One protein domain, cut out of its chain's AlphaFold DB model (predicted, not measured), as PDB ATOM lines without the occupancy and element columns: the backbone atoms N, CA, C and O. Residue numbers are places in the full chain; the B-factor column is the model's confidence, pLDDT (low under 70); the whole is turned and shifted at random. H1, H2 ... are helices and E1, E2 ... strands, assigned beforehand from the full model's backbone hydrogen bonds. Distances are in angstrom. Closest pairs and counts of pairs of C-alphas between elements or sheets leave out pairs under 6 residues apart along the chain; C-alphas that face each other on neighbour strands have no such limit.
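This is residues 524 to 668 of the 673 residues of an uncharacterized protein of Chthoniobacterales bacterium (UniProt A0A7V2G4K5). Two strongly twisted sheets stand partly face to face as a loose sandwich, E1, E2, E3, E5 and E9 in one and E4, E6, E7 and E8 in the other. The long loop of residues 537 to 557 reaches out from one end, and the small helix H1 lies near the other. The printed part has 145 residues, with E1 E2 E3 H1 E4 E5 E6 E7 E8 E9 along the chain; the first sheet is mixed in the order E1 E2 E3 E5 E9, the second antiparallel in the order E4 E6 E7 E8. The class is mostly strand, though under half of the residues are in named elements. The whole is compact, with a radius of gyration of the C-alphas of 16.6 A, and elongated, with spans of 57 by 31 by 26 A.

E1, residues 524 to 528, and E2, residues 531 to 536, form a hairpin, with N 533 and O 526 2.8 A apart. E3, residues 558 to 565, is antiparallel to E2, with N 534 and O 562 at 2.9 A; E1, E2 and E3 are a meander, each strand the antiparallel neighbour of the one before. H1, residues 569 to 572, only grazes the sheet of E4, residues 573 to 577; it is too short for any O i to N i+4 pair, and its one O i to N i+3 pair is within hydrogen-bond range. E5, residues 592 to 599, is antiparallel to E3, with N 596 and O 561 at 2.8 A. E6, residues 617 to 623, is antiparallel to E4, with N 576 and O 620 at 2.9 A. E7, residues 628 to 634, forms a hairpin with E6, with N 632 and O 619 at 2.8 A. E8, residues 642 to 648, forms a hairpin with E7, with N 631 and O 645 at 2.9 A; E6, E7 and E8 are a second meander. E9, residues 665 to 667, is parallel to E5, at 33 degrees, with N 666 and O 595 at 2.8 A. Between the sheets, E1 and E7 are near each other, while E3 and E6 are apart.

E1 begins at C-alpha 524, (36.571, 26.229, 99.961). E3 spans 23.7 A, E5 23.8 A, E6 20.5 A and E7 19.9 A. E9 ends at C-alpha 667, (20.146, 23.447, 110.890).

The C-alphas farthest apart, those of Gly 549 and Gly 625, are 58.4 A apart. The printed part has no cut. The links E2 to E3, E4 to E5, E5 to E6 and E8 to E9 are long. Mean pLDDT of the printed part is 90.8; residues 544 to 552 are under 70.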
ATOM      1  N   ALA A 524      36.176  26.571  98.610       95.75
ATOM      2  CA  ALA A 524      36.571  26.229  99.961       95.75
ATOM      3  C   ALA A 524      36.583  27.485 100.843       95.75
ATOM      4  O   ALA A 524      37.286  28.460 100.572       95.75
ATOM      5  N   LEU A 525      35.793  27.435 101.912       96.56
ATOM      6  CA  LEU A 525      35.738  28.446 102.963       96.56
ATOM      7  C   LEU A 525      36.792  28.169 104.044       96.56
ATOM      8  O   LEU A 525      37.238  29.102 104.708       96.56
ATOM      9  N   LEU A 526      37.173  26.898 104.224       97.94
ATOM     10  CA  LEU A 526      38.216  26.435 105.139       97.94
ATOM     11  C   LEU A 526      38.841  25.135 104.618       97.94
ATOM     12  O   LEU A 526      38.114  24.199 104.290       97.94
ATOM     13  N   GLU A 527      40.169  25.055 104.627       97.12
ATOM     14  CA  GLU A 527      40.934  23.810 104.487       97.12
ATOM     15  C   GLU A 527      42.060  23.818 105.523       97.12
ATOM     16  O   GLU A 527      43.108  24.427 105.314       97.12
ATOM     17  N   ALA A 528      41.819  23.203 106.683       95.81
ATOM     18  CA  ALA A 528      42.780  23.173 107.785       95.81
ATOM     19  C   ALA A 528      42.535  21.975 108.705       95.81
ATOM     20  O   ALA A 528      41.395  21.563 108.898       95.81
ATOM     21  N   ASP A 529      43.603  21.421 109.284       89.50
ATOM     22  CA  ASP A 529      43.556  20.360 110.303       89.50
ATOM     23  C   ASP A 529      42.670  19.156 109.917       89.50
ATOM     24  O   ASP A 529      41.963  18.581 110.741       89.50
ATOM     25  N   GLY A 530      42.690  18.769 108.635       92.88
ATOM     26  CA  GLY A 530      41.875  17.668 108.106       92.88
ATOM     27  C   GLY A 530      40.380  17.986 107.976       92.88
ATOM     28  O   GLY A 530      39.588  17.078 107.736       92.88
ATOM     29  N   VAL A 531      39.980  19.249 108.118       97.38
ATOM     30  CA  VAL A 531      38.612  19.732 107.919       97.38
ATOM     31  C   VAL A 531      38.542  20.544 106.633       97.38
ATOM     32  O   VAL A 531      39.307  21.488 106.436       97.38
ATOM     33  N   THR A 532      37.583  20.198 105.779       98.12
ATOM     34  CA  THR A 532      37.226  20.975 104.591       98.12
ATOM     35  C   THR A 532      35.816  21.518 104.770       98.12
ATOM     36  O   THR A 532      34.879  20.742 104.961       98.12
ATOM     37  N   VAL A 533      35.653  22.837 104.667       98.44
ATOM     38  CA  VAL A 533      34.346  23.502 104.626       98.44
ATOM     39  C   VAL A 533      34.179  24.183 103.277       98.44
ATOM     40  O   VAL A 533      35.034  24.974 102.886       98.44
ATOM     41  N   ARG A 534      33.083  23.904 102.574       97.25
ATOM     42  CA  ARG A 534      32.758  24.495 101.267       97.25
ATOM     43  C   ARG A 534      31.417  25.203 101.301       97.25
ATOM     44  O   ARG A 534      30.521  24.803 102.044       97.25
ATOM     45  N   ALA A 535      31.279  26.239 100.479       95.12
ATOM     46  CA  ALA A 535      29.963  26.776 100.159       95.12
ATOM     47  C   ALA A 535      29.101  25.684  99.505       95.12
ATOM     48  O   ALA A 535      29.620  24.796  98.827       95.12
ATOM     49  N   ALA A 536      27.794  25.743  99.724       95.44
ATOM     50  CA  ALA A 536      26.828  24.801  99.179       95.44
ATOM     51  C   ALA A 536      25.584  25.557  98.699       95.44
ATOM     52  O   ALA A 536      25.362  26.705  99.096       95.44
ATOM     53  N   HIS A 537      24.773  24.908  97.866       94.75
ATOM     54  CA  HIS A 537      23.528  25.500  97.378       94.75
ATOM     55  C   HIS A 537      22.521  25.705  98.503       94.75
ATOM     56  O   HIS A 537      22.475  24.950  99.480       94.75
ATOM     57  N   GLU A 538      21.658  26.699  98.332       92.62
ATOM     58  CA  GLU A 538      20.490  26.885  99.180       92.62
ATOM     59  C   GLU A 538      19.263  27.248  98.342       92.62
ATOM     60  O   GLU A 538      19.359  27.913  97.309       92.62
ATOM     61  N   SER A 539      18.100  26.799  98.812       89.00
ATOM     62  CA  SER A 539      16.816  27.172  98.235       89.00
ATOM     63  C   SER A 539      16.316  28.407  98.955       89.00
ATOM     64  O   SER A 539      15.898  28.326 100.109       89.00
ATOM     65  N   TRP A 540      16.313  29.533  98.251       86.69
ATOM     66  CA  TRP A 540      15.650  30.759  98.685       86.69
ATOM     67  C   TRP A 540      14.166  30.724  98.293       86.69
ATOM     68  O   TRP A 540      13.832  30.832  97.106       86.69
ATOM     69  N   PRO A 541      13.252  30.499  99.255       84.25
ATOM     70  CA  PRO A 541      11.825  30.471  98.970       84.25
ATOM     71  C   PRO A 541      11.327  31.853  98.535       84.25
ATOM     72  O   PRO A 541      11.933  32.874  98.852       84.25
ATOM     73  N   LEU A 542      10.196  31.872  97.828       82.25
ATOM     74  CA  LEU A 542       9.486  33.119  97.552       82.25
ATOM     75  C   LEU A 542       8.923  33.686  98.853       82.25
ATOM     76  O   LEU A 542       8.426  32.933  99.693       82.25
ATOM     77  N   VAL A 543       8.981  35.005  98.983       81.38
ATOM     78  CA  VAL A 543       8.405  35.743 100.110       81.38
ATOM     79  C   VAL A 543       7.052  36.315  99.678       81.38
ATOM     80  O   VAL A 543       6.907  36.760  98.539       81.38
ATOM     81  N   GLY A 544       6.057  36.285 100.570       67.12
ATOM     82  CA  GLY A 544       4.732  36.868 100.322       67.12
ATOM     83  C   GLY A 544       4.762  38.388 100.073       67.12
ATOM     84  O   GLY A 544       5.695  39.067 100.489       67.12
ATOM     85  N   ASP A 545       3.735  38.903  99.387       56.69
ATOM     86  CA  ASP A 545       3.418  40.336  99.208       56.69
ATOM     87  C   ASP A 545       4.456  41.242  98.511       56.69
ATOM     88  O   ASP A 545       4.618  42.410  98.851       56.69
ATOM     89  N   SER A 546       5.112  40.758  97.452       51.69
ATOM     90  CA  SER A 546       5.996  41.595  96.612       51.69
ATOM     91  C   SER A 546       5.745  41.449  95.106       51.69
ATOM     92  O   SER A 546       6.669  41.429  94.297       51.69
ATOM     93  N   ALA A 547       4.475  41.362  94.699       46.03
ATOM     94  CA  ALA A 547       4.088  41.397  93.288       46.03
ATOM     95  C   ALA A 547       4.156  42.832  92.720       46.03
ATOM     96  O   ALA A 547       3.146  43.405  92.326       46.03
ATOM     97  N   ALA A 548       5.349  43.427  92.691       42.16
ATOM     98  CA  ALA A 548       5.601  44.671  91.971       42.16
ATOM     99  C   ALA A 548       6.799  44.472  91.030       42.16
ATOM    100  O   ALA A 548       7.951  44.581  91.441       42.16
ATOM    101  N   GLY A 549       6.519  44.168  89.758       52.56
ATOM    102  CA  GLY A 549       7.520  44.096  88.688       52.56
ATOM    103  C   GLY A 549       7.763  42.700  88.101       52.56
ATOM    104  O   GLY A 549       7.052  41.738  88.381       52.56
ATOM    105  N   THR A 550       8.772  42.607  87.232       52.12
ATOM    106  CA  THR A 550       9.178  41.380  86.517       52.12
ATOM    107  C   THR A 550      10.113  40.474  87.332       52.12
ATOM    108  O   THR A 550      10.424  39.363  86.900       52.12
ATOM    109  N   SER A 551      10.550  40.916  88.518       59.94
ATOM    110  CA  SER A 551      11.391  40.172  89.460       59.94
ATOM    111  C   SER A 551      10.583  39.701  90.676       59.94
ATOM    112  O   SER A 551       9.665  40.376  91.130       59.94
ATOM    113  N   ARG A 552      10.908  38.513  91.204       69.06
ATOM    114  CA  ARG A 552      10.276  37.955  92.411       69.06
ATOM    115  C   ARG A 552      11.224  38.100  93.599       69.06
ATOM    116  O   ARG A 552      12.411  37.800  93.460       69.06
ATOM    117  N   LEU A 553      10.709  38.513  94.756       75.44
ATOM    118  CA  LEU A 553      11.498  38.559  95.984       75.44
ATOM    119  C   LEU A 553      11.655  37.155  96.572       75.44
ATOM    120  O   LEU A 553      10.706  36.366  96.622       75.44
ATOM    121  N   VAL A 554      12.865  36.858  97.034       84.19
ATOM    122  CA  VAL A 554      13.221  35.578  97.643       84.19
ATOM    123  C   VAL A 554      13.908  35.811  98.979       84.19
ATOM    124  O   VAL A 554      14.555  36.839  99.187       84.19
ATOM    125  N   ASP A 555      13.791  34.844  99.883       86.50
ATOM    126  CA  ASP A 555      14.483  34.881 101.166       86.50
ATOM    127  C   ASP A 555      15.945  34.445 101.008       86.50
ATOM    128  O   ASP A 555      16.291  33.270 101.155       86.50
ATOM    129  N   ALA A 556      16.805  35.420 100.715       86.75
ATOM    130  CA  ALA A 556      18.249  35.240 100.611       86.75
ATOM    131  C   ALA A 556      18.977  35.309 101.971       86.75
ATOM    132  O   ALA A 556      20.206  35.404 102.006       86.75
ATOM    133  N   SER A 557      18.252  35.277 103.102       89.88
ATOM    134  CA  SER A 557      18.870  35.330 104.437       89.88
ATOM    135  C   SER A 557      19.652  34.062 104.785       89.88
ATOM    136  O   SER A 557      20.602  34.099 105.571       89.88
ATOM    137  N   LEU A 558      19.276  32.932 104.185       91.62
ATOM    138  CA  LEU A 558      19.824  31.620 104.501       91.62
ATOM    139  C   LEU A 558      21.067  31.298 103.678       91.62
ATOM    140  O   LEU A 558      21.110  31.491 102.460       91.62
ATOM    141  N   ARG A 559      22.050  30.700 104.353       93.06
ATOM    142  CA  ARG A 559      23.226  30.093 103.725       93.06
ATOM    143  C   ARG A 559      23.347  28.628 104.107       93.06
ATOM    144  O   ARG A 559      22.912  28.199 105.181       93.06
ATOM    145  N   ARG A 560      24.022  27.885 103.231       95.19
ATOM    146  CA  ARG A 560      24.430  26.507 103.467       95.19
ATOM    147  C   ARG A 560      25.925  26.330 103.255       95.19
ATOM    148  O   ARG A 560      26.511  26.913 102.343       95.19
ATOM    149  N   ILE A 561      26.521  25.490 104.091       97.38
ATOM    150  CA  ILE A 561      27.886  24.993 103.915       97.38
ATOM    151  C   ILE A 561      27.911  23.470 104.016       97.38
ATOM    152  O   ILE A 561      27.079  22.863 104.694       97.38
ATOM    153  N   GLU A 562      28.886  22.857 103.362       98.12
ATOM    154  CA  GLU A 562      29.254  21.457 103.547       98.12
ATOM    155  C   GLU A 562      30.523  21.385 104.394       98.12
ATOM    156  O   GLU A 562      31.499  22.062 104.087       98.12
ATOM    157  N   CYS A 563      30.529  20.547 105.430       98.44
ATOM    158  CA  CYS A 563      31.725  20.209 106.193       98.44
ATOM    159  C   CYS A 563      32.061  18.730 105.980       98.44
ATOM    160  O   CYS A 563      31.214  17.863 106.211       98.44
ATOM    161  N   THR A 564      33.294  18.430 105.566       98.25
ATOM    162  CA  THR A 564      33.789  17.056 105.417       98.25
ATOM    163  C   THR A 564      35.146  16.855 106.079       98.25
ATOM    164  O   THR A 564      35.967  17.768 106.165       98.25
ATOM    165  N   VAL A 565      35.392  15.621 106.514       97.88
ATOM    166  CA  VAL A 565      36.645  15.164 107.123       97.88
ATOM    167  C   VAL A 565      37.049  13.791 106.562       97.88
ATOM    168  O   VAL A 565      36.173  13.005 106.175       97.88
ATOM    169  N   PRO A 566      38.352  13.455 106.531       96.62
ATOM    170  CA  PRO A 566      38.833  12.138 106.135       96.62
ATOM    171  C   PRO A 566      38.243  10.998 106.967       96.62
ATOM    172  O   PRO A 566      37.852  11.162 108.130       96.62
ATOM    173  N   ALA A 567      38.246   9.801 106.384       93.50
ATOM    174  CA  ALA A 567      37.867   8.586 107.091       93.50
ATOM    175  C   ALA A 567      38.715   8.412 108.367       93.50
ATOM    176  O   ALA A 567      39.937   8.530 108.355       93.50
ATOM    177  N   GLY A 568      38.057   8.139 109.496       92.31
ATOM    178  CA  GLY A 568      38.728   7.933 110.783       92.31
ATOM    179  C   GLY A 568      39.033   9.200 111.590       92.31
ATOM    180  O   GLY A 568      39.332   9.061 112.775       92.31
ATOM    181  N   PHE A 569      38.866  10.410 111.042       96.12
ATOM    182  CA  PHE A 569      39.110  11.674 111.763       96.12
ATOM    183  C   PHE A 569      38.383  11.746 113.122       96.12
ATOM    184  O   PHE A 569      38.965  12.065 114.160       96.12
ATOM    185  N   LEU A 570      37.113  11.333 113.148       94.31
ATOM    186  CA  LEU A 570      36.249  11.354 114.340       94.31
ATOM    187  C   LEU A 570      36.649  10.336 115.430       94.31
ATOM    188  O   LEU A 570      36.124  10.375 116.553       94.31
ATOM    189  N   LYS A 571      37.585   9.422 115.127       95.00
ATOM    190  CA  LYS A 571      38.154   8.489 116.112       95.00
ATOM    191  C   LYS A 571      39.060   9.216 117.101       95.00
ATOM    192  O   LYS A 571      39.027   8.869 118.279       95.00
ATOM    193  N   SER A 572      39.788  10.238 116.658       95.44
ATOM    194  CA  SER A 572      40.762  10.986 117.464       95.44
ATOM    195  C   SER A 572      40.361  12.434 117.734       95.44
ATOM    196  O   SER A 572      40.849  13.003 118.704       95.44
ATOM    197  N   HIS A 573      39.433  13.008 116.963       96.25
ATOM    198  CA  HIS A 573      39.042  14.413 117.088       96.25
ATOM    199  C   HIS A 573      37.565  14.606 117.455       96.25
ATOM    200  O   HIS A 573      36.715  13.706 117.380       96.25
ATOM    201  N   ARG A 574      37.266  15.824 117.895       95.19
ATOM    202  CA  ARG A 574      35.934  16.390 118.093       95.19
ATOM    203  C   ARG A 574      35.888  17.720 117.356       95.19
ATOM    204  O   ARG A 574      36.833  18.494 117.458       95.19
ATOM    205  N   LEU A 575      34.787  17.965 116.658       96.62
ATOM    206  CA  LEU A 575      34.489  19.240 116.018       96.62
ATOM    207  C   LEU A 575      33.155  19.741 116.560       96.62
ATOM    208  O   LEU A 575      32.207  18.956 116.665       96.62
ATOM    209  N   THR A 576      33.091  21.022 116.902       96.94
ATOM    210  CA  THR A 576      31.859  21.704 117.303       96.94
ATOM    211  C   THR A 576      31.594  22.909 116.412       96.94
ATOM    212  O   THR A 576      32.517  23.532 115.889       96.94
ATOM    213  N   ILE A 577      30.312  23.227 116.252       96.62
ATOM    214  CA  ILE A 577      29.823  24.456 115.629       96.62
ATOM    215  C   ILE A 577      29.074  25.224 116.709       96.62
ATOM    216  O   ILE A 577      28.136  24.670 117.288       96.62
ATOM    217  N   GLN A 578      29.484  26.459 117.014       94.25
ATOM    218  CA  GLN A 578      28.875  27.257 118.093       94.25
ATOM    219  C   GLN A 578      28.804  26.464 119.425       94.25
ATOM    220  O   GLN A 578      27.794  26.466 120.128       94.25
ATOM    221  N   GLY A 579      29.841  25.671 119.733       94.25
ATOM    222  CA  GLY A 579      29.896  24.811 120.926       94.25
ATOM    223  C   GLY A 579      29.016  23.545 120.903       94.25
ATOM    224  O   GLY A 579      29.056  22.766 121.859       94.25
ATOM    225  N   ARG A 580      28.252  23.292 119.832       95.56
ATOM    226  CA  ARG A 580      27.370  22.119 119.674       95.56
ATOM    227  C   ARG A 580      27.996  21.058 118.767       95.56
ATOM    228  O   ARG A 580      28.716  21.380 117.824       95.56
ATOM    229  N   LEU A 581      27.711  19.782 119.030       95.62
ATOM    230  CA  LEU A 581      28.151  18.660 118.191       95.62
ATOM    231  C   LEU A 581      27.267  18.525 116.940       95.62
ATOM    232  O   LEU A 581      26.053  18.392 117.086       95.62
ATOM    233  N   PRO A 582      27.831  18.501 115.722       95.50
ATOM    234  CA  PRO A 582      27.057  18.191 114.526       95.50
ATOM    235  C   PRO A 582      26.676  16.706 114.476       95.50
ATOM    236  O   PRO A 582      27.346  15.848 115.061       95.50
ATOM    237  N   VAL A 583      25.615  16.393 113.732       94.75
ATOM    238  CA  VAL A 583      25.194  15.012 113.471       94.75
ATOM    239  C   VAL A 583      25.900  14.506 112.216       94.75
ATOM    240  O   VAL A 583      25.527  14.837 111.093       94.75
ATOM    241  N   TRP A 584      26.938  13.700 112.421       95.12
ATOM    242  CA  TRP A 584      27.769  13.165 111.347       95.12
ATOM    243  C   TRP A 584      27.047  12.108 110.516       95.12
ATOM    244  O   TRP A 584      26.389  11.219 111.053       95.12
ATOM    245  N   SER A 585      27.242  12.177 109.203       95.06
ATOM    246  CA  SER A 585      26.781  11.187 108.232       95.06
ATOM    247  C   SER A 585      27.949  10.694 107.377       95.06
ATOM    248  O   SER A 585      29.016  11.312 107.327       95.06
ATOM    249  N   ARG A 586      27.754   9.563 106.694       94.62
ATOM    250  CA  ARG A 586      28.721   9.047 105.719       94.62
ATOM    251  C   ARG A 586      28.493   9.725 104.372       94.62
ATOM    252  O   ARG A 586      27.398   9.657 103.822       94.62
ATOM    253  N   PHE A 587      29.530  10.375 103.868       96.50
ATOM    254  CA  PHE A 587      29.545  11.069 102.584       96.50
ATOM    255  C   PHE A 587      30.233  10.185 101.525       96.50
ATOM    256  O   PHE A 587      30.830   9.155 101.881       96.50
ATOM    257  N   PRO A 588      30.142  10.539 100.226       95.94
ATOM    258  CA  PRO A 588      30.884   9.862  99.163       95.94
ATOM    259  C   PRO A 588      32.378   9.688  99.486       95.94
ATOM    260  O   PRO A 588      32.936  10.398 100.325       95.94
ATOM    261  N   GLU A 589      33.007   8.681  98.871       91.44
ATOM    262  CA  GLU A 589      34.402   8.272  99.141       91.44
ATOM    263  C   GLU A 589      34.665   7.831 100.599       91.44
ATOM    264  O   GLU A 589      35.805   7.679 101.031       91.44
ATOM    265  N   GLY A 590      33.610   7.601 101.391       93.19
ATOM    266  CA  GLY A 590      33.729   7.166 102.785       93.19
ATOM    267  C   GLY A 590      34.132   8.271 103.764       93.19
ATOM    268  O   GLY A 590      34.469   7.965 104.912       93.19
ATOM    269  N   ARG A 591      34.077   9.541 103.344       95.56
ATOM    270  CA  ARG A 591      34.332  10.705 104.206       95.56
ATOM    271  C   ARG A 591      33.252  10.831 105.283       95.56
ATOM    272  O   ARG A 591      32.099  10.445 105.081       95.56
ATOM    273  N   GLY A 592      33.617  11.386 106.435       97.06
ATOM    274  CA  GLY A 592      32.630  11.871 107.401       97.06
ATOM    275  C   GLY A 592      32.187  13.269 106.994       97.06
ATOM    276  O   GLY A 592      33.035  14.079 106.630       97.06
ATOM    277  N   GLY A 593      30.895  13.580 107.055       97.44
ATOM    278  CA  GLY A 593      30.431  14.930 106.745       97.44
ATOM    279  C   GLY A 593      29.059  15.277 107.298       97.44
ATOM    280  O   GLY A 593      28.349  14.422 107.836       97.44
ATOM    281  N   PHE A 594      28.706  16.550 107.158       97.88
ATOM    282  CA  PHE A 594      27.363  17.082 107.370       97.88
ATOM    283  C   PHE A 594      27.181  18.373 106.560       97.88
ATOM    284  O   PHE A 594      28.128  19.135 106.353       97.88
ATOM    285  N   GLY A 595      25.953  18.632 106.116       98.06
ATOM    286  CA  GLY A 595      25.543  19.970 105.690       98.06
ATOM    287  C   GLY A 595      25.199  20.829 106.907       98.06
ATOM    288  O   GLY A 595      24.755  20.299 107.926       98.06
ATOM    289  N   LEU A 596      25.342  22.147 106.814       97.50
ATOM    290  CA  LEU A 596      24.886  23.084 107.841       97.50
ATOM    291  C   LEU A 596      24.119  24.237 107.200       97.50
ATOM    292  O   LEU A 596      24.683  24.963 106.382       97.50
ATOM    293  N   ARG A 597      22.862  24.421 107.607       95.62
ATOM    294  CA  ARG A 597      22.048  25.603 107.295       95.62
ATOM    295  C   ARG A 597      22.060  26.574 108.457       95.62
ATOM    296  O   ARG A 597      21.981  26.157 109.617       95.62
ATOM    297  N   PHE A 598      22.132  27.856 108.138       94.38
ATOM    298  CA  PHE A 598      22.140  28.922 109.128       94.38
ATOM    299  C   PHE A 598      21.624  30.233 108.533       94.38
ATOM    300  O   PHE A 598      21.673  30.449 107.318       94.38
ATOM    301  N   ASN A 599      21.120  31.099 109.402       93.75
ATOM    302  CA  ASN A 599      20.683  32.442 109.066       93.75
ATOM    303  C   ASN A 599      21.903  33.370 108.991       93.75
ATOM    304  O   ASN A 599      22.566  33.609 109.994       93.75
ATOM    305  N   ALA A 600      22.253  33.864 107.810       92.12
ATOM    306  CA  ALA A 600      23.483  34.626 107.605       92.12
ATOM    307  C   ALA A 600      23.309  36.135 107.797       92.12
ATOM    308  O   ALA A 600      24.271  36.817 108.146       92.12
ATOM    309  N   LEU A 601      22.104  36.656 107.576       89.56
ATOM    310  CA  LEU A 601      21.788  38.070 107.745       89.56
ATOM    311  C   LEU A 601      20.357  38.266 108.242       89.56
ATOM    312  O   LEU A 601      19.490  37.423 108.041       89.56
ATOM    313  N   LEU A 602      20.116  39.413 108.871       87.00
ATOM    314  CA  LEU A 602      18.779  39.832 109.249       87.00
ATOM    315  C   LEU A 602      18.123  40.458 108.022       87.00
ATOM    316  O   LEU A 602      18.667  41.391 107.432       87.00
ATOM    317  N   CYS A 603      16.960  39.946 107.638       82.56
ATOM    318  CA  CYS A 603      16.219  40.444 106.491       82.56
ATOM    319  C   CYS A 603      14.751  40.609 106.885       82.56
ATOM    320  O   CYS A 603      14.100  39.646 107.284       82.56
ATOM    321  N   ALA A 604      14.232  41.836 106.784       83.56
ATOM    322  CA  ALA A 604      12.850  42.148 107.161       83.56
ATOM    323  C   ALA A 604      11.823  41.388 106.308       83.56
ATOM    324  O   ALA A 604      10.731  41.092 106.777       83.56
ATOM    325  N   SER A 605      12.197  41.045 105.075       82.00
ATOM    326  CA  SER A 605      11.400  40.231 104.164       82.00
ATOM    327  C   SER A 605      11.747  38.740 104.224       82.00
ATOM    328  O   SER A 605      11.335  38.003 103.344       82.00
ATOM    329  N   ALA A 606      12.542  38.257 105.182       87.19
ATOM    330  CA  ALA A 606      12.767  36.816 105.305       87.19
ATOM    331  C   ALA A 606      11.474  36.092 105.702       87.19
ATOM    332  O   ALA A 606      10.565  36.681 106.286       87.19
ATOM    333  N   VAL A 607      11.425  34.777 105.475       86.88
ATOM    334  CA  VAL A 607      10.324  33.921 105.954       86.88
ATOM    335  C   VAL A 607      10.210  33.980 107.485       86.88
ATOM    336  O   VAL A 607       9.123  33.851 108.044       86.88
ATOM    337  N   HIS A 608      11.332  34.199 108.172       89.31
ATOM    338  CA  HIS A 608      11.403  34.321 109.624       89.31
ATOM    339  C   HIS A 608      12.168  35.595 110.028       89.31
ATOM    340  O   HIS A 608      13.330  35.510 110.433       89.31
ATOM    341  N   PRO A 609      11.540  36.782 109.949       87.94
ATOM    342  CA  PRO A 609      12.235  38.061 110.113       87.94
ATOM    343  C   PRO A 609      12.734  38.313 111.545       87.94
ATOM    344  O   PRO A 609      13.609  39.146 111.755       87.94
ATOM    345  N   SER A 610      12.213  37.586 112.540       89.25
ATOM    346  CA  SER A 610      12.648  37.681 113.941       89.25
ATOM    347  C   SER A 610      13.869  36.816 114.274       89.25
ATOM    348  O   SER A 610      14.382  36.898 115.390       89.25
ATOM    349  N   LEU A 611      14.342  35.970 113.350       88.50
ATOM    350  CA  LEU A 611      15.551  35.182 113.583       88.50
ATOM    351  C   LEU A 611      16.788  36.070 113.443       88.50
ATOM    352  O   LEU A 611      17.080  36.601 112.373       88.50
ATOM    353  N   LEU A 612      17.547  36.190 114.532       90.56
ATOM    354  CA  LEU A 612      18.837  36.872 114.516       90.56
ATOM    355  C   LEU A 612      19.864  36.095 113.667       90.56
ATOM    356  O   LEU A 612      19.760  34.866 113.551       90.56
ATOM    357  N   PRO A 613      20.853  36.782 113.067       93.50
ATOM    358  CA  PRO A 613      21.940  36.127 112.347       93.50
ATOM    359  C   PRO A 613      22.740  35.163 113.231       93.50
ATOM    360  O   PRO A 613      22.987  35.419 114.407       93.50
ATOM    361  N   ASP A 614      23.194  34.072 112.626       94.38
ATOM    362  CA  ASP A 614      24.096  33.073 113.202       94.38
ATOM    363  C   ASP A 614      25.575  33.433 113.038       94.38
ATOM    364  O   ASP A 614      26.440  32.728 113.561       94.38
ATOM    365  N   LEU A 615      25.866  34.495 112.280       94.94
ATOM    366  CA  LEU A 615      27.213  35.019 112.092       94.94
ATOM    367  C   LEU A 615      27.570  36.015 113.212       94.94
ATOM    368  O   LEU A 615      26.722  36.830 113.578       94.94
ATOM    369  N   PRO A 616      28.818  36.009 113.720       96.50
ATOM    370  CA  PRO A 616      29.944  35.172 113.295       96.50
ATOM    371  C   PRO A 616      29.780  33.684 113.660       96.50
ATOM    372  O   PRO A 616      29.388  33.341 114.775       96.50
ATOM    373  N   LEU A 617      30.104  32.793 112.714       97.12
ATOM    374  CA  LEU A 617      29.990  31.342 112.887       97.12
ATOM    375  C   LEU A 617      31.324  30.749 113.341       97.12
ATOM    376  O   LEU A 617      32.308  30.775 112.606       97.12
ATOM    377  N   GLU A 618      31.333  30.170 114.538       97.19
ATOM    378  CA  GLU A 618      32.514  29.548 115.130       97.19
ATOM    379  C   GLU A 618      32.564  28.035 114.860       97.19
ATOM    380  O   GLU A 618      31.616  27.307 115.173       97.19
ATOM    381  N   LEU A 619      33.696  27.566 114.334       97.94
ATOM    382  CA  LEU A 619      34.053  26.157 114.184       97.94
ATOM    383  C   LEU A 619      35.271  25.871 115.063       97.94
ATOM    384  O   LEU A 619      36.302  26.524 114.915       97.94
ATOM    385  N   ALA A 620      35.170  24.889 115.958       97.38
ATOM    386  CA  ALA A 620      36.277  24.498 116.827       97.38
ATOM    387  C   ALA A 620      36.615  23.015 116.672       97.38
ATOM    388  O   ALA A 620      35.722  22.167 116.631       97.38
ATOM    389  N   VAL A 621      37.907  22.696 116.616       97.12
ATOM    390  CA  VAL A 621      38.433  21.329 116.525       97.12
ATOM    391  C   VAL A 621      39.367  21.068 117.696       97.12
ATOM    392  O   VAL A 621      40.247  21.871 118.004       97.12
ATOM    393  N   ARG A 622      39.206  19.913 118.342       94.81
ATOM    394  CA  ARG A 622      40.138  19.436 119.369       94.81
ATOM    395  C   ARG A 622      40.357  17.939 119.291       94.81
ATOM    396  O   ARG A 622      39.417  17.173 119.065       94.81
ATOM    397  N   SER A 623      41.582  17.511 119.559       94.31
ATOM    398  CA  SER A 623      41.875  16.102 119.814       94.31
ATOM    399  C   SER A 623      41.150  15.644 121.080       94.31
ATOM    400  O   SER A 623      40.977  16.400 122.039       94.31
ATOM    401  N   LYS A 624      40.698  14.391 121.109       92.25
ATOM    402  CA  LYS A 624      40.093  13.800 122.306       92.25
ATOM    403  C   LYS A 624      41.101  13.831 123.457       92.25
ATOM    404  O   LYS A 624      42.220  13.362 123.304       92.25
ATOM    405  N   GLY A 625      40.685  14.377 124.597       88.50
ATOM    406  CA  GLY A 625      41.537  14.539 125.781       88.50
ATOM    407  C   GLY A 625      42.391  15.813 125.789       88.50
ATOM    408  O   GLY A 625      42.984  16.122 126.820       88.50
ATOM    409  N   ALA A 626      42.430  16.588 124.698       91.56
ATOM    410  CA  ALA A 626      43.139  17.864 124.678       91.56
ATOM    411  C   ALA A 626      42.420  18.923 125.532       91.56
ATOM    412  O   ALA A 626      41.191  19.019 125.529       91.56
ATOM    413  N   ARG A 627      43.208  19.742 126.243       93.25
ATOM    414  CA  ARG A 627      42.723  20.889 127.039       93.25
ATOM    415  C   ARG A 627      42.534  22.163 126.214       93.25
ATOM    416  O   ARG A 627      41.969  23.131 126.715       93.25
ATOM    417  N   THR A 628      43.004  22.166 124.974       96.00
ATOM    418  CA  THR A 628      42.901  23.285 124.039       96.00
ATOM    419  C   THR A 628      42.150  22.866 122.781       96.00
ATOM    420  O   THR A 628      42.100  21.686 122.428       96.00
ATOM    421  N   GLU A 629      41.547  23.842 122.113       96.56
ATOM    422  CA  GLU A 629      40.871  23.691 120.826       96.56
ATOM    423  C   GLU A 629      41.370  24.754 119.844       96.56
ATOM    424  O   GLU A 629      41.620  25.897 120.240       96.56
ATOM    425  N   ARG A 630      41.528  24.362 118.578       97.44
ATOM    426  CA  ARG A 630      41.761  25.262 117.442       97.44
ATOM    427  C   ARG A 630      40.432  25.820 116.973       97.44
ATOM    428  O   ARG A 630      39.457  25.073 116.911       97.44
ATOM    429  N   VAL A 631      40.392  27.111 116.667       97.94
ATOM    430  CA  VAL A 631      39.150  27.827 116.372       97.94
ATOM    431  C   VAL A 631      39.271  28.598 115.070       97.94
ATOM    432  O   VAL A 631      40.247  29.309 114.840       97.94
ATOM    433  N   TRP A 632      38.226  28.511 114.260       98.50
ATOM    434  CA  TRP A 632      38.034  29.325 113.074       98.50
ATOM    435  C   TRP A 632      36.693  30.037 113.138       98.50
ATOM    436  O   TRP A 632      35.715  29.502 113.666       98.50
ATOM    437  N   VAL A 633      36.647  31.241 112.579       98.12
ATOM    438  CA  VAL A 633      35.453  32.087 112.598       98.12
ATOM    439  C   VAL A 633      35.127  32.555 111.187       98.12
ATOM    440  O   VAL A 633      36.001  33.058 110.487       98.12
ATOM    441  N   LEU A 634      33.873  32.392 110.774       97.19
ATOM    442  CA  LEU A 634      33.325  33.020 109.575       97.19
ATOM    443  C   LEU A 634      32.558  34.272 110.002       97.19
ATOM    444  O   LEU A 634      31.481  34.164 110.586       97.19
ATOM    445  N   ASP A 635      33.121  35.450 109.745       95.00
ATOM    446  CA  ASP A 635      32.484  36.725 110.082       95.00
ATOM    447  C   ASP A 635      31.372  37.095 109.070       95.00
ATOM    448  O   ASP A 635      31.348  36.578 107.945       95.00
ATOM    449  N   PRO A 636      30.436  37.995 109.431       90.94
ATOM    450  CA  PRO A 636      29.483  38.565 108.478       90.94
ATOM    451  C   PRO A 636      30.180  39.154 107.242       90.94
ATOM    452  O   PRO A 636      31.146  39.899 107.365       90.94
ATOM    453  N   GLY A 637      29.697  38.807 106.046       84.94
ATOM    454  CA  GLY A 637      30.281  39.260 104.776       84.94
ATOM    455  C   GLY A 637      31.609  38.595 104.390       84.94
ATOM    456  O   GLY A 637      32.139  38.890 103.325       84.94
ATOM    457  N   ALA A 638      32.154  37.689 105.209       88.94
ATOM    458  CA  ALA A 638      33.384  36.985 104.870       88.94
ATOM    459  C   ALA A 638      33.134  35.824 103.890       88.94
ATOM    460  O   ALA A 638      32.171  35.055 104.005       88.94
ATOM    461  N   VAL A 639      34.077  35.661 102.959       88.00
ATOM    462  CA  VAL A 639      34.121  34.553 101.988       88.00
ATOM    463  C   VAL A 639      34.936  33.358 102.479       88.00
ATOM    464  O   VAL A 639      34.915  32.304 101.853       88.00
ATOM    465  N   ARG A 640      35.673  33.501 103.587       94.69
ATOM    466  CA  ARG A 640      36.495  32.446 104.191       94.69
ATOM    467  C   ARG A 640      36.474  32.542 105.705       94.69
ATOM    468  O   ARG A 640      36.300  33.619 106.270       94.69
ATOM    469  N   PHE A 641      36.697  31.406 106.348       97.12
ATOM    470  CA  PHE A 641      36.971  31.359 107.772       97.12
ATOM    471  C   PHE A 641      38.355  31.953 108.052       97.12
ATOM    472  O   PHE A 641      39.342  31.553 107.430       97.12
ATOM    473  N   ARG A 642      38.444  32.860 109.024       97.00
ATOM    474  CA  ARG A 642      39.730  33.290 109.581       97.00
ATOM    475  C   ARG A 642      40.164  32.353 110.698       97.00
ATOM    476  O   ARG A 642      39.340  31.842 111.457       97.00
ATOM    477  N   ASP A 643      41.468  32.165 110.810       97.25
ATOM    478  CA  ASP A 643      42.081  31.477 111.938       97.25
ATOM    479  C   ASP A 643      41.995  32.369 113.188       97.25
ATOM    480  O   ASP A 643      42.515  33.486 113.200       97.25
ATOM    481  N   ALA A 644      41.298  31.900 114.224       96.94
ATOM    482  CA  ALA A 644      41.164  32.590 115.508       96.94
ATOM    483  C   ALA A 644      42.142  32.052 116.571       96.94
ATOM    484  O   ALA A 644      42.068  32.448 117.736       96.94
ATOM    485  N   GLY A 645      43.063  31.169 116.178       96.31
ATOM    486  CA  GLY A 645      44.091  30.602 117.036       96.31
ATOM    487  C   GLY A 645      43.600  29.444 117.902       96.31
ATOM    488  O   GLY A 645      42.598  28.782 117.623       96.31
ATOM    489  N   SER A 646      44.361  29.173 118.959       96.19
ATOM    490  CA  SER A 646      44.065  28.127 119.936       96.19
ATOM    491  C   SER A 646      43.610  28.744 121.251       96.19
ATOM    492  O   SER A 646      44.169  29.745 121.698       96.19
ATOM    493  N   ARG A 647      42.638  28.118 121.915       95.69
ATOM    494  CA  ARG A 647      42.139  28.562 123.227       95.69
ATOM    495  C   ARG A 647      41.828  27.377 124.146       95.69
ATOM    496  O   ARG A 647      41.772  26.246 123.662       95.69
ATOM    497  N   PRO A 648      41.604  27.597 125.456       96.19
ATOM    498  CA  PRO A 648      41.094  26.558 126.346       96.19
ATOM    499  C   PRO A 648      39.774  25.970 125.833       96.19
ATOM    500  O   PRO A 648      38.881  26.701 125.405       96.19
ATOM    501  N   ALA A 649      39.665  24.644 125.876       91.00
ATOM    502  CA  ALA A 649      38.516  23.910 125.364       91.00
ATOM    503  C   ALA A 649      37.232  24.281 126.124       91.00
ATOM    504  O   ALA A 649      37.185  24.192 127.354       91.00
ATOM    505  N   ARG A 650      36.168  24.655 125.399       91.69
ATOM    506  CA  ARG A 650      34.871  24.980 126.017       91.69
ATOM    507  C   ARG A 650      34.026  23.719 126.266       91.69
ATOM    508  O   ARG A 650      34.152  22.734 125.522       91.69
ATOM    509  N   PRO A 651      33.147  23.707 127.288       90.69
ATOM    510  CA  PRO A 651      32.146  22.656 127.446       90.69
ATOM    511  C   PRO A 651      31.255  22.540 126.204       90.69
ATOM    512  O   PRO A 651      30.928  23.539 125.566       90.69
ATOM    513  N   ILE A 652      30.866  21.313 125.856       92.12
ATOM    514  CA  ILE A 652      29.938  21.060 124.748       92.12
ATOM    515  C   ILE A 652      28.520  21.313 125.258       92.12
ATOM    516  O   ILE A 652      28.105  20.687 126.229       92.12
ATOM    517  N   VAL A 653      27.774  22.187 124.584       90.38
ATOM    518  CA  VAL A 653      26.439  22.649 125.023       90.38
ATOM    519  C   VAL A 653      25.275  21.865 124.394       90.38
ATOM    520  O   VAL A 653      24.130  22.301 124.427       90.38
ATOM    521  N   GLY A 654      25.555  20.699 123.803       91.75
ATOM    522  CA  GLY A 654      24.564  19.796 123.207       91.75
ATOM    523  C   GLY A 654      24.897  19.394 121.770       91.75
ATOM    524  O   GLY A 654      26.032  19.547 121.314       91.75
ATOM    525  N   ALA A 655      23.901  18.876 121.048       92.38
ATOM    526  CA  ALA A 655      24.006  18.507 119.636       92.38
ATOM    527  C   ALA A 655      23.179  19.447 118.746       92.38
ATOM    528  O   ALA A 655      22.213  20.066 119.203       92.38
ATOM    529  N   LEU A 656      23.568  19.573 117.480       94.31
ATOM    530  CA  LEU A 656      22.762  20.204 116.440       94.31
ATOM    531  C   LEU A 656      21.583  19.308 116.062       94.31
ATOM    532  O   LEU A 656      21.682  18.084 116.112       94.31
ATOM    533  N   ALA A 657      20.481  19.929 115.654       93.00
ATOM    534  CA  ALA A 657      19.304  19.220 115.181       93.00
ATOM    535  C   ALA A 657      19.289  19.127 113.648       93.00
ATOM    536  O   ALA A 657      19.862  19.961 112.940       93.00
ATOM    537  N   LYS A 658      18.606  18.095 113.147       91.44
ATOM    538  CA  LYS A 658      18.298  17.893 111.730       91.44
ATOM    539  C   LYS A 658      16.789  17.984 111.537       91.44
ATOM    540  O   LYS A 658      16.039  17.628 112.439       91.44
ATOM    541  N   ALA A 659      16.348  18.359 110.339       82.69
ATOM    542  CA  ALA A 659      14.922  18.382 109.996       82.69
ATOM    543  C   ALA A 659      14.277  16.978 109.910       82.69
ATOM    544  O   ALA A 659      13.072  16.864 109.729       82.69
ATOM    545  N   GLY A 660      15.069  15.906 110.003       84.06
ATOM    546  CA  GLY A 660      14.595  14.523 110.029       84.06
ATOM    547  C   GLY A 660      15.740  13.525 110.255       84.06
ATOM    548  O   GLY A 660      16.913  13.895 110.107       84.06
ATOM    549  N   PRO A 661      15.430  12.267 110.610       81.31
ATOM    550  CA  PRO A 661      16.429  11.259 110.973       81.31
ATOM    551  C   PRO A 661      17.376  10.908 109.815       81.31
ATOM    552  O   PRO A 661      18.585  10.828 110.034       81.31
ATOM    553  N   ASP A 662      16.865  10.831 108.584       86.38
ATOM    554  CA  ASP A 662      17.636  10.431 107.392       86.38
ATOM    555  C   ASP A 662      18.379  11.584 106.706       86.38
ATOM    556  O   ASP A 662      19.055  11.395 105.690       86.38
ATOM    557  N   ARG A 663      18.261  12.796 107.258       93.69
ATOM    558  CA  ARG A 663      18.911  13.987 106.710       93.69
ATOM    559  C   ARG A 663      20.406  13.971 106.969       93.69
ATOM    560  O   ARG A 663      20.848  13.503 108.018       93.69
ATOM    561  N   VAL A 664      21.179  14.543 106.057       96.50
ATOM    562  CA  VAL A 664      22.621  14.775 106.248       96.50
ATOM    563  C   VAL A 664      22.934  16.228 106.602       96.50
ATOM    564  O   VAL A 664      24.062  16.539 106.987       96.50
ATOM    565  N   THR A 665      21.941  17.115 106.515       97.00
ATOM    566  CA  THR A 665      22.067  18.528 106.874       97.00
ATOM    567  C   THR A 665      21.539  18.823 108.281       97.00
ATOM    568  O   THR A 665      20.397  18.507 108.622       97.00
ATOM    569  N   CYS A 666      22.377  19.470 109.089       96.38
ATOM    570  CA  CYS A 666      22.023  20.121 110.348       96.38
ATOM    571  C   CYS A 666      21.502  21.547 110.093       96.38
ATOM    572  O   CYS A 666      21.881  22.180 109.107       96.38
ATOM    573  N   ASP A 667      20.690  22.087 111.001       94.62
ATOM    574  CA  ASP A 667      20.146  23.447 110.890       94.62
ATOM    575  C   ASP A 667      20.268  24.186 112.234       94.62
ATOM    576  O   ASP A 667      19.744  23.723 113.249       94.62
ATOM    577  N   LEU A 668      20.986  25.316 112.257       93.62
ATOM    578  CA  LEU A 668      21.213  26.104 113.483       93.62
ATOM    579  C   LEU A 668      19.951  26.773 114.021       93.62
ATOM    580  O   LEU A 668      19.900  27.121 115.203       93.62
TER     581      LEU A 668